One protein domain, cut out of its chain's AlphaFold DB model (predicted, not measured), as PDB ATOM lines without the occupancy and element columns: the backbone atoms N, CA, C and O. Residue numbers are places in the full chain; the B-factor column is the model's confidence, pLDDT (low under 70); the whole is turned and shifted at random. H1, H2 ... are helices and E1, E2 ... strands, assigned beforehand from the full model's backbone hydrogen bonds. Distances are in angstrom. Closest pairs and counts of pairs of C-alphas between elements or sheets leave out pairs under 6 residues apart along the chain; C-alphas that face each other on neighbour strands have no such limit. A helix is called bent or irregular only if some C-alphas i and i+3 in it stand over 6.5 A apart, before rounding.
ATOM      1  N   SER A   2      48.981 106.876 307.289       92.69
ATOM      2  CA  SER A   2      50.058 107.886 307.198       92.69
ATOM      3  C   SER A   2      50.660 108.070 305.792       92.69
ATOM      4  O   SER A   2      50.792 109.198 305.335       92.69
ATOM      5  N   TRP A   3      50.934 106.988 305.053       92.94
ATOM      6  CA  TRP A   3      51.465 107.099 303.686       92.94
ATOM      7  C   TRP A   3      50.520 107.819 302.719       92.94
ATOM      8  O   TRP A   3      50.970 108.598 301.888       92.94
ATOM      9  N   MET A   4      49.204 107.624 302.854       93.31
ATOM     10  CA  MET A   4      48.224 108.332 302.022       93.31
ATOM     11  C   MET A   4      48.227 109.832 302.304       93.31
ATOM     12  O   MET A   4      48.178 110.631 301.371       93.31
ATOM     13  N   GLU A   5      48.314 110.214 303.579       92.88
ATOM     14  CA  GLU A   5      48.418 111.617 303.975       92.88
ATOM     15  C   GLU A   5      49.703 112.251 303.433       92.88
ATOM     16  O   GLU A   5      49.650 113.316 302.827       92.88
ATOM     17  N   GLN A   6      50.846 111.577 303.583       93.31
ATOM     18  CA  GLN A   6      52.132 112.066 303.081       93.31
ATOM     19  C   GLN A   6      52.102 112.274 301.564       93.31
ATOM     20  O   GLN A   6      52.512 113.329 301.083       93.31
ATOM     21  N   CYS A   7      51.561 111.317 300.804       93.44
ATOM     22  CA  CYS A   7      51.398 111.467 299.359       93.44
ATOM     23  C   CYS A   7      50.470 112.638 299.007       93.44
ATOM     24  O   CYS A   7      50.799 113.431 298.126       93.44
ATOM     25  N   ALA A   8      49.341 112.788 299.707       92.25
ATOM     26  CA  ALA A   8      48.437 113.917 299.500       92.25
ATOM     27  C   ALA A   8      49.111 115.263 299.801       92.25
ATOM     28  O   ALA A   8      48.955 116.215 299.036       92.25
ATOM     29  N   TYR A   9      49.894 115.327 300.878       92.31
ATOM     30  CA  TYR A   9      50.644 116.513 301.273       92.31
ATOM     31  C   TYR A   9      51.703 116.889 300.231       92.31
ATOM     32  O   TYR A   9      51.774 118.047 299.826       92.31
ATOM     33  N   ILE A  10      52.473 115.915 299.733       92.62
ATOM     34  CA  ILE A  10      53.473 116.118 298.667       92.62
ATOM     35  C   ILE A  10      52.807 116.594 297.370       92.62
ATOM     36  O   ILE A  10      53.352 117.437 296.654       92.62
ATOM     37  N   SER A  11      51.626 116.074 297.042       91.00
ATOM     38  CA  SER A  11      50.881 116.543 295.871       91.00
ATOM     39  C   SER A  11      50.368 117.969 296.063       91.00
ATOM     40  O   SER A  11      50.482 118.783 295.147       91.00
ATOM     41  N   ALA A  12      49.869 118.302 297.256       89.56
ATOM     42  CA  ALA A  12      49.417 119.650 297.585       89.56
ATOM     43  C   ALA A  12      50.569 120.665 297.623       89.56
ATOM     44  O   ALA A  12      50.386 121.786 297.167       89.56
ATOM     45  N   SER A  13      51.769 120.276 298.064       89.38
ATOM     46  CA  SER A  13      52.927 121.179 298.135       89.38
ATOM     47  C   SER A  13      53.440 121.638 296.768       89.38
ATOM     48  O   SER A  13      54.244 122.564 296.694       89.38
ATOM     49  N   ARG A  14      53.008 120.993 295.676       88.25
ATOM     50  CA  ARG A  14      53.276 121.459 294.304       88.25
ATOM     51  C   ARG A  14      52.426 122.674 293.932       88.25
ATOM     52  O   ARG A  14      52.754 123.379 292.979       88.25
ATOM     53  N   LEU A  15      51.331 122.907 294.652       82.88
ATOM     54  CA  LEU A  15      50.515 124.105 294.515       82.88
ATOM     55  C   LEU A  15      51.234 125.280 295.190       82.88
ATOM     56  O   LEU A  15      51.985 125.114 296.149       82.88
ATOM     57  N   ARG A  16      51.024 126.497 294.678       74.50
ATOM     58  CA  ARG A  16      51.646 127.698 295.251       74.50
ATOM     59  C   ARG A  16      51.081 127.961 296.654       74.50
ATOM     60  O   ARG A  16      49.918 128.334 296.779       74.50
ATOM     61  N   GLY A  17      51.922 127.801 297.674       74.25
ATOM     62  CA  GLY A  17      51.617 128.083 299.077       74.25
ATOM     63  C   GLY A  17      52.859 127.891 299.950       74.25
ATOM     64  O   GLY A  17      53.639 126.973 299.715       74.25
ATOM     65  N   LEU A  18      53.069 128.768 300.936       74.81
ATOM     66  CA  LEU A  18      54.246 128.703 301.815       74.81
ATOM     67  C   LEU A  18      54.128 127.572 302.843       74.81
ATOM     68  O   LEU A  18      55.102 126.880 303.125       74.81
ATOM     69  N   ARG A  19      52.931 127.378 303.405       88.69
ATOM     70  CA  ARG A  19      52.662 126.391 304.455       88.69
ATOM     71  C   ARG A  19      51.349 125.681 304.174       88.69
ATOM     72  O   ARG A  19      50.338 126.321 303.897       88.69
ATOM     73  N   HIS A  20      51.379 124.359 304.266       90.94
ATOM     74  CA  HIS A  20      50.233 123.492 304.039       90.94
ATOM     75  C   HIS A  20      49.907 122.757 305.339       90.94
ATOM     76  O   HIS A  20      50.814 122.382 306.078       90.94
ATOM     77  N   LEU A  21      48.624 122.546 305.618       92.06
ATOM     78  CA  LEU A  21      48.157 121.740 306.744       92.06
ATOM     79  C   LEU A  21      47.076 120.772 306.279       92.06
ATOM     80  O   LEU A  21      46.179 121.140 305.516       92.06
ATOM     81  N   THR A  22      47.127 119.542 306.778       92.31
ATOM     82  CA  THR A  22      46.049 118.573 306.594       92.31
ATOM     83  C   THR A  22      44.874 118.970 307.487       92.31
ATOM     84  O   THR A  22      44.962 118.906 308.710       92.31
ATOM     85  N   ALA A  23      43.764 119.394 306.885       91.00
ATOM     86  CA  ALA A  23      42.552 119.751 307.622       91.00
ATOM     87  C   ALA A  23      41.703 118.524 307.987       91.00
ATOM     88  O   ALA A  23      40.980 118.552 308.979       91.00
ATOM     89  N   GLY A  24      41.753 117.467 307.173       89.25
ATOM     90  CA  GLY A  24      41.002 116.239 307.422       89.25
ATOM     91  C   GLY A  24      41.062 115.239 306.270       89.25
ATOM     92  O   GLY A  24      41.461 115.576 305.150       89.25
ATOM     93  N   MET A  25      40.648 114.009 306.569       90.06
ATOM     94  CA  MET A  25      40.459 112.909 305.622       90.06
ATOM     95  C   MET A  25      39.045 112.351 305.808       90.06
ATOM     96  O   MET A  25      38.714 111.931 306.913       90.06
ATOM     97  N   ASP A  26      38.233 112.334 304.748       83.50
ATOM     98  CA  ASP A  26      36.782 112.124 304.900       83.50
ATOM     99  C   ASP A  26      36.314 110.767 304.342       83.50
ATOM    100  O   ASP A  26      35.725 109.957 305.047       83.50
ATOM    101  N   SER A  27      36.572 110.486 303.063       78.50
ATOM    102  CA  SER A  27      36.007 109.316 302.371       78.50
ATOM    103  C   SER A  27      37.043 108.217 302.183       78.50
ATOM    104  O   SER A  27      37.504 108.011 301.065       78.50
ATOM    105  N   VAL A  28      37.445 107.555 303.268       89.00
ATOM    106  CA  VAL A  28      38.373 106.416 303.198       89.00
ATOM    107  C   VAL A  28      37.572 105.132 302.991       89.00
ATOM    108  O   VAL A  28      36.898 104.668 303.908       89.00
ATOM    109  N   THR A  29      37.651 104.552 301.799       90.12
ATOM    110  CA  THR A  29      36.996 103.283 301.461       90.12
ATOM    111  C   THR A  29      38.046 102.213 301.235       90.12
ATOM    112  O   THR A  29      38.885 102.361 300.352       90.12
ATOM    113  N   LEU A  30      37.996 101.134 302.018       91.69
ATOM    114  CA  LEU A  30      38.862  99.965 301.856       91.69
ATOM    115  C   LEU A  30      38.097  98.903 301.062       91.69
ATOM    116  O   LEU A  30      37.226  98.231 301.611       91.69
ATOM    117  N   ALA A  31      38.392  98.786 299.769       92.75
ATOM    118  CA  ALA A  31      37.743  97.825 298.882       92.75
ATOM    119  C   ALA A  31      38.298  96.408 299.073       92.75
ATOM    120  O   ALA A  31      37.547  95.432 299.045       92.75
ATOM    121  N   ARG A  32      39.614  96.288 299.292       92.81
ATOM    122  CA  ARG A  32      40.290  95.000 299.469       92.81
ATOM    123  C   ARG A  32      41.341  95.071 300.565       92.81
ATOM    124  O   ARG A  32      42.028  96.074 300.731       92.81
ATOM    125  N   THR A  33      41.480  93.975 301.300       92.44
ATOM    126  CA  THR A  33      42.525  93.807 302.311       92.44
ATOM    127  C   THR A  33      43.877  93.544 301.661       92.44
ATOM    128  O   THR A  33      43.964  92.746 300.729       92.44
ATOM    129  N   THR A  34      44.924  94.135 302.219       91.81
ATOM    130  CA  THR A  34      46.326  93.899 301.850       91.81
ATOM    131  C   THR A  34      46.963  92.886 302.798       91.81
ATOM    132  O   THR A  34      46.712  92.934 304.008       91.81
ATOM    133  N   LYS A  35      47.798  91.991 302.278       92.56
ATOM    134  CA  LYS A  35      48.546  90.983 303.038       92.56
ATOM    135  C   LYS A  35      49.992  91.426 303.266       92.56
ATOM    136  O   LYS A  35      50.504  92.347 302.633       92.56
ATOM    137  N   VAL A  36      50.667  90.757 304.201       94.06
ATOM    138  CA  VAL A  36      52.106  90.951 304.410       94.06
ATOM    139  C   VAL A  36      52.854  90.419 303.189       94.06
ATOM    140  O   VAL A  36      52.663  89.266 302.811       94.06
ATOM    141  N   GLY A  37      53.710  91.255 302.605       92.69
ATOM    142  CA  GLY A  37      54.445  90.947 301.376       92.69
ATOM    143  C   GLY A  37      53.854  91.584 300.118       92.69
ATOM    144  O   GLY A  37      54.523  91.569 299.090       92.69
ATOM    145  N   ASP A  38      52.664  92.186 300.201       93.88
ATOM    146  CA  ASP A  38      52.091  92.937 299.083       93.88
ATOM    147  C   ASP A  38      52.844  94.258 298.869       93.88
ATOM    148  O   ASP A  38      53.262  94.932 299.819       93.88
ATOM    149  N   VAL A  39      52.986  94.653 297.605       94.44
ATOM    150  CA  VAL A  39      53.577  95.935 297.206       94.44
ATOM    151  C   VAL A  39      52.454  96.938 296.974       94.44
ATOM    152  O   VAL A  39      51.511  96.650 296.244       94.44
ATOM    153  N   LEU A  40      52.539  98.120 297.595       94.81
ATOM    154  CA  LEU A  40      51.509  99.156 297.488       94.81
ATOM    155  C   LEU A  40      51.959 100.315 296.600       94.81
ATOM    156  O   LEU A  40      53.018 100.904 296.812       94.81
ATOM    157  N   TYR A  41      51.089 100.704 295.676       94.38
ATOM    158  CA  TYR A  41      51.233 101.882 294.831       94.38
ATOM    159  C   TYR A  41      50.236 102.943 295.283       94.38
ATOM    160  O   TYR A  41      49.023 102.769 295.166       94.38
ATOM    161  N   VAL A  42      50.744 104.061 295.800       94.56
ATOM    162  CA  VAL A  42      49.920 105.184 296.257       94.56
ATOM    163  C   VAL A  42      50.042 106.321 295.258       94.56
ATOM    164  O   VAL A  42      51.132 106.841 295.020       94.56
ATOM    165  N   THR A  43      48.914 106.733 294.688       92.00
ATOM    166  CA  THR A  43      48.851 107.865 293.760       92.00
ATOM    167  C   THR A  43      47.980 108.965 294.339       92.00
ATOM    168  O   THR A  43      46.940 108.691 294.932       92.00
ATOM    169  N   ALA A  44      48.420 110.216 294.207       89.69
ATOM    170  CA  ALA A  44      47.736 111.363 294.789       89.69
ATOM    171  C   ALA A  44      47.746 112.557 293.829       89.69
ATOM    172  O   ALA A  44      48.804 112.985 293.366       89.69
ATOM    173  N   GLN A  45      46.570 113.128 293.569       79.50
ATOM    174  CA  GLN A  45      46.424 114.348 292.756       79.50
ATOM    175  C   GLN A  45      45.421 115.330 293.382       79.50
ATOM    176  O   GLN A  45      45.690 116.522 293.456       79.50
ATOM    177  N   VAL A  46      44.295 114.809 293.881       72.19
ATOM    178  CA  VAL A  46      43.274 115.509 294.694       72.19
ATOM    179  C   VAL A  46      42.607 114.488 295.623       72.19
ATOM    180  O   VAL A  46      42.429 114.724 296.813       72.19
ATOM    181  N   ALA A  47      42.279 113.322 295.063       86.06
ATOM    182  CA  ALA A  47      42.029 112.091 295.795       86.06
ATOM    183  C   ALA A  47      43.304 111.237 295.811       86.06
ATOM    184  O   ALA A  47      44.191 111.418 294.966       86.06
ATOM    185  N   VAL A  48      43.380 110.346 296.789       91.38
ATOM    186  CA  VAL A  48      44.420 109.338 296.933       91.38
ATOM    187  C   VAL A  48      43.817 107.995 296.570       91.38
ATOM    188  O   VAL A  48      42.808 107.609 297.154       91.38
ATOM    189  N   THR A  49      44.454 107.289 295.647       92.94
ATOM    190  CA  THR A  49      44.080 105.923 295.280       92.94
ATOM    191  C   THR A  49      45.261 105.008 295.550       92.94
ATOM    192  O   THR A  49      46.405 105.316 295.193       92.94
ATOM    193  N   VAL A  50      44.972 103.892 296.210       94.75
ATOM    194  CA  VAL A  50      45.936 102.873 296.609       94.75
ATOM    195  C   VAL A  50      45.651 101.601 295.829       94.75
ATOM    196  O   VAL A  50      44.580 101.002 295.960       94.75
ATOM    197  N   PHE A  51      46.644 101.173 295.064       94.88
ATOM    198  CA  PHE A  51      46.685  99.861 294.441       94.88
ATOM    199  C   PHE A  51      47.648  98.964 295.214       94.88
ATOM    200  O   PHE A  51      48.605  99.444 295.819       94.88
ATOM    201  N   GLY A  52      47.380  97.668 295.202       95.00
ATOM    202  CA  GLY A  52      48.232  96.641 295.781       95.00
ATOM    203  C   GLY A  52      48.563  95.598 294.732       95.00
ATOM    204  O   GLY A  52      47.777  95.369 293.818       95.00
ATOM    205  N   GLU A  53      49.720  94.976 294.853       95.06
ATOM    206  CA  GLU A  53      50.153  93.875 294.006       95.06
ATOM    207  C   GLU A  53      50.683  92.754 294.888       95.06
ATOM    208  O   GLU A  53      51.521  92.991 295.759       95.06
ATOM    209  N   THR A  54      50.203  91.535 294.644       93.88
ATOM    210  CA  THR A  54      50.727  90.332 295.294       93.88
ATOM    211  C   THR A  54      51.903  89.807 294.460       93.88
ATOM    212  O   THR A  54      51.659  89.290 293.366       93.88
ATOM    213  N   PRO A  55      53.167  89.851 294.929       90.38
ATOM    214  CA  PRO A  55      54.326  89.492 294.099       90.38
ATOM    215  C   PRO A  55      54.319  88.046 293.590       90.38
ATOM    216  O   PRO A  55      54.908  87.747 292.557       90.38
ATOM    217  N   SER A  56      53.656  87.137 294.310       89.44
ATOM    218  CA  SER A  56      53.519  85.736 293.901       89.44
ATOM    219  C   SER A  56      52.536  85.531 292.747       89.44
ATOM    220  O   SER A  56      52.692  84.581 291.987       89.44
ATOM    221  N   GLU A  57      51.519  86.389 292.626       88.31
ATOM    222  CA  GLU A  57      50.491  86.307 291.576       88.31
ATOM    223  C   GLU A  57      50.754  87.301 290.435       88.31
ATOM    224  O   GLU A  57      50.260  87.101 289.328       88.31
ATOM    225  N   GLY A  58      51.512  88.376 290.691       87.62
ATOM    226  CA  GLY A  58      51.755  89.469 289.741       87.62
ATOM    227  C   GLY A  58      50.498  90.278 289.393       87.62
ATOM    228  O   GLY A  58      50.492  91.031 288.422       87.62
ATOM    229  N   ALA A  59      49.410  90.096 290.146       88.62
ATOM    230  CA  ALA A  59      48.132  90.747 289.895       88.62
ATOM    231  C   ALA A  59      48.011  92.040 290.711       88.62
ATOM    232  O   ALA A  59      48.101  92.019 291.941       88.62
ATOM    233  N   VAL A  60      47.743  93.152 290.020       93.06
ATOM    234  CA  VAL A  60      47.441  94.450 290.636       93.06
ATOM    235  C   VAL A  60      45.946  94.530 290.951       93.06
ATOM    236  O   VAL A  60      45.102  94.196 290.120       93.06
ATOM    237  N   PHE A  61      45.601  94.989 292.150       93.50
ATOM    238  CA  PHE A  61      44.229  95.163 292.612       93.50
ATOM    239  C   PHE A  61      44.026  96.509 293.308       93.50
ATOM    240  O   PHE A  61      44.934  97.075 293.917       93.50
ATOM    241  N   HIS A  62      42.800  97.026 293.241       94.69
ATOM    242  CA  HIS A  62      42.407  98.223 293.980       94.69
ATOM    243  C   HIS A  62      42.257  97.901 295.471       94.69
ATOM    244  O   HIS A  62      41.560  96.954 295.844       94.69
ATOM    245  N   CYS A  63      42.950  98.661 296.320       94.31
ATOM    246  CA  CYS A  63      42.923  98.477 297.770       94.31
ATOM    247  C   CYS A  63      42.011  99.495 298.436       94.31
ATOM    248  O   CYS A  63      41.141  99.128 299.228       94.31
ATOM    249  N   ALA A  64      42.254 100.778 298.164       93.56
ATOM    250  CA  ALA A  64      41.599 101.850 298.882       93.56
ATOM    251  C   ALA A  64      41.538 103.150 298.091       93.56
ATOM    252  O   ALA A  64      42.466 103.480 297.358       93.56
ATOM    253  N   ASP A  65      40.496 103.929 298.359       92.44
ATOM    254  CA  ASP A  65      40.411 105.330 297.962       92.44
ATOM    255  C   ASP A  65      40.253 106.209 299.194       92.44
ATOM    256  O   ASP A  65      39.616 105.826 300.176       92.44
ATOM    257  N   ALA A  66      40.833 107.402 299.140       92.25
ATOM    258  CA  ALA A  66      40.713 108.407 300.178       92.25
ATOM    259  C   ALA A  66      40.634 109.813 299.583       92.25
ATOM    260  O   ALA A  66      41.256 110.134 298.572       92.25
ATOM    261  N   CYS A  67      39.893 110.695 300.246       91.00
ATOM    262  CA  CYS A  67      39.891 112.124 299.944       91.00
ATOM    263  C   CYS A  67      40.512 112.883 301.109       91.00
ATOM    264  O   CYS A  67      40.038 112.769 302.240       91.00
ATOM    265  N   VAL A  68      41.550 113.664 300.817       92.12
ATOM    266  CA  VAL A  68      42.270 114.473 301.803       92.12
ATOM    267  C   VAL A  68      42.014 115.939 301.508       92.12
ATOM    268  O   VAL A  68      42.018 116.361 300.352       92.12
ATOM    269  N   THR A  69      41.792 116.731 302.552       91.69
ATOM    270  CA  THR A  69      41.745 118.184 302.421       91.69
ATOM    271  C   THR A  69      42.992 118.790 303.009       91.69
ATOM    272  O   THR A  69      43.247 118.665 304.206       91.69
ATOM    273  N   VAL A  70      43.706 119.518 302.165       91.12
ATOM    274  CA  VAL A  70      44.841 120.335 302.561       91.12
ATOM    275  C   VAL A  70      44.431 121.800 302.473       91.12
ATOM    276  O   VAL A  70      43.751 122.206 301.528       91.12
ATOM    277  N   VAL A  71      44.811 122.579 303.479       91.69
ATOM    278  CA  VAL A  71      44.595 124.026 303.537       91.69
ATOM    279  C   VAL A  71      45.938 124.737 303.535       91.69
ATOM    280  O   VAL A  71      46.901 124.257 304.133       91.69
ATOM    281  N   VAL A  72      46.002 125.875 302.851       91.50
ATOM    282  CA  VAL A  72      47.164 126.764 302.903       91.50
ATOM    283  C   VAL A  72      46.971 127.715 304.074       91.50
ATOM    284  O   VAL A  72      45.875 128.252 304.258       91.50
ATOM    285  N   VAL A  73      48.021 127.916 304.862       90.75
ATOM    286  CA  VAL A  73      48.014 128.838 306.002       90.75
ATOM    287  C   VAL A  73      49.111 129.884 305.875       90.75
ATOM    288  O   VAL A  73      50.159 129.632 305.277       90.75
ATOM    289  N   ASP A  74      48.847 131.059 306.431       88.69
ATOM    290  CA  ASP A  74      49.814 132.147 306.554       88.69
ATOM    291  C   ASP A  74      50.756 131.939 307.760       88.69
ATOM    292  O   ASP A  74      50.589 131.002 308.549       88.69
ATOM    293  N   GLU A  75      51.748 132.813 307.937       87.06
ATOM    294  CA  GLU A  75      52.685 132.788 309.072       87.06
ATOM    295  C   GLU A  75      51.977 132.888 310.430       87.06
ATOM    296  O   GLU A  75      52.393 132.241 311.391       87.06
ATOM    297  N   GLY A  76      50.861 133.623 310.491       86.88
ATOM    298  CA  GLY A  76      50.002 133.720 311.674       86.88
ATOM    299  C   GLY A  76      49.086 132.512 311.911       86.88
ATOM    300  O   GLY A  76      48.305 132.520 312.861       86.88
ATOM    301  N   GLY A  77      49.131 131.484 311.055       84.75
ATOM    302  CA  GLY A  77      48.283 130.291 311.163       84.75
ATOM    303  C   GLY A  77      46.835 130.483 310.696       84.75
ATOM    304  O   GLY A  77      46.018 129.574 310.853       84.75
ATOM    305  N   ALA A  78      46.506 131.636 310.108       87.81
ATOM    306  CA  ALA A  78      45.211 131.886 309.486       87.81
ATOM    307  C   ALA A  78      45.123 131.212 308.100       87.81
ATOM    308  O   ALA A  78      46.140 131.123 307.404       87.81
ATOM    309  N   PRO A  79      43.938 130.734 307.673       88.81
ATOM    310  CA  PRO A  79      43.754 130.186 306.332       88.81
ATOM    311  C   PRO A  79      44.004 131.265 305.270       88.81
ATOM    312  O   PRO A  79      43.471 132.368 305.357       88.81
ATOM    313  N   SER A  80      44.800 130.933 304.253       87.62
ATOM    314  CA  SER A  80      45.164 131.848 303.167       87.62
ATOM    315  C   SER A  80      44.518 131.441 301.842       87.62
ATOM    316  O   SER A  80      44.280 130.259 301.573       87.62
ATOM    317  N   SER A  81      44.221 132.435 301.002       84.38
ATOM    318  CA  SER A  81      43.669 132.224 299.664       84.38
ATOM    319  C   SER A  81      44.754 131.777 298.689       84.38
ATOM    320  O   SER A  81      45.833 132.359 298.621       84.38
ATOM    321  N   ILE A  82      44.433 130.788 297.859       86.31
ATOM    322  CA  ILE A  82      45.302 130.348 296.768       86.31
ATOM    323  C   ILE A  82      45.137 131.332 295.589       86.31
ATOM    324  O   ILE A  82      44.001 131.597 295.195       86.31
ATOM    325  N   PRO A  83      46.222 131.884 295.007       79.69
ATOM    326  CA  PRO A  83      46.145 132.980 294.029       79.69
ATOM    327  C   PRO A  83      45.782 132.542 292.600       79.69
ATOM    328  O   PRO A  83      45.760 133.373 291.696       79.69
ATOM    329  N   PHE A  84      45.536 131.252 292.362       84.00
ATOM    330  CA  PHE A  84      45.175 130.725 291.049       84.00
ATOM    331  C   PHE A  84      43.890 129.904 291.129       84.00
ATOM    332  O   PHE A  84      43.624 129.221 292.120       84.00
ATOM    333  N   ALA A  85      43.107 129.956 290.054       84.62
ATOM    334  CA  ALA A  85      41.971 129.071 289.860       84.62
ATOM    335  C   ALA A  85      42.446 127.739 289.261       84.62
ATOM    336  O   ALA A  85      43.350 127.709 288.426       84.62
TER     337      ALA A  85
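This is residues 2 to 85 of the 262 residues of an uncharacterized protein of Monoraphidium neglectum (UniProt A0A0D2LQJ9). A long, curled sheet is built along the bent strand E4, with E3 and E2 beside its first part, E1 beside its last, and helix H1 packed on one face, giving two layers. The printed part has 84 residues, with H1, E1, E2, E3, E4 along the chain; the sheet runs E1 E4 E3 E2, antiparallel, class mixed. It is a loose rod, radius of gyration of the C-alphas 15.5 A, spans 50 by 22 by 20 A.

Find C-alpha 2 at (50.058, 107.886, 307.198); H1, residues 2 to 12, runs 15.2 A. E1 is 19 to 25, 18.2 A; E2 39 to 44, 16.7 A; E3 47 to 54, 23.4 A. E4, 59 to 73, spans 41.4 A, bends by 51 degrees at residue 63 and ends at (48.014, 128.838, 306.002).

E2, E3, E4 form a meander of successive antiparallel neighbours and two hairpins; E1 beside E4 completes a Greek key. Look for N 41 and O 51, N 48 and O 66, N 21 and O 71, each 2.8 A. H1, with every O i to N i+4 pair within hydrogen-bond range, is on the sheet; its closest C-alphas to E2 are Ala 8 and Ala 44, 5.4 A.

The farthest C-alphas, Glu 57 and Gly 76, are 51.5 A apart. The printed part has no cut; the link E1 to E2 is long. No printed residue is under 70 in pLDDT.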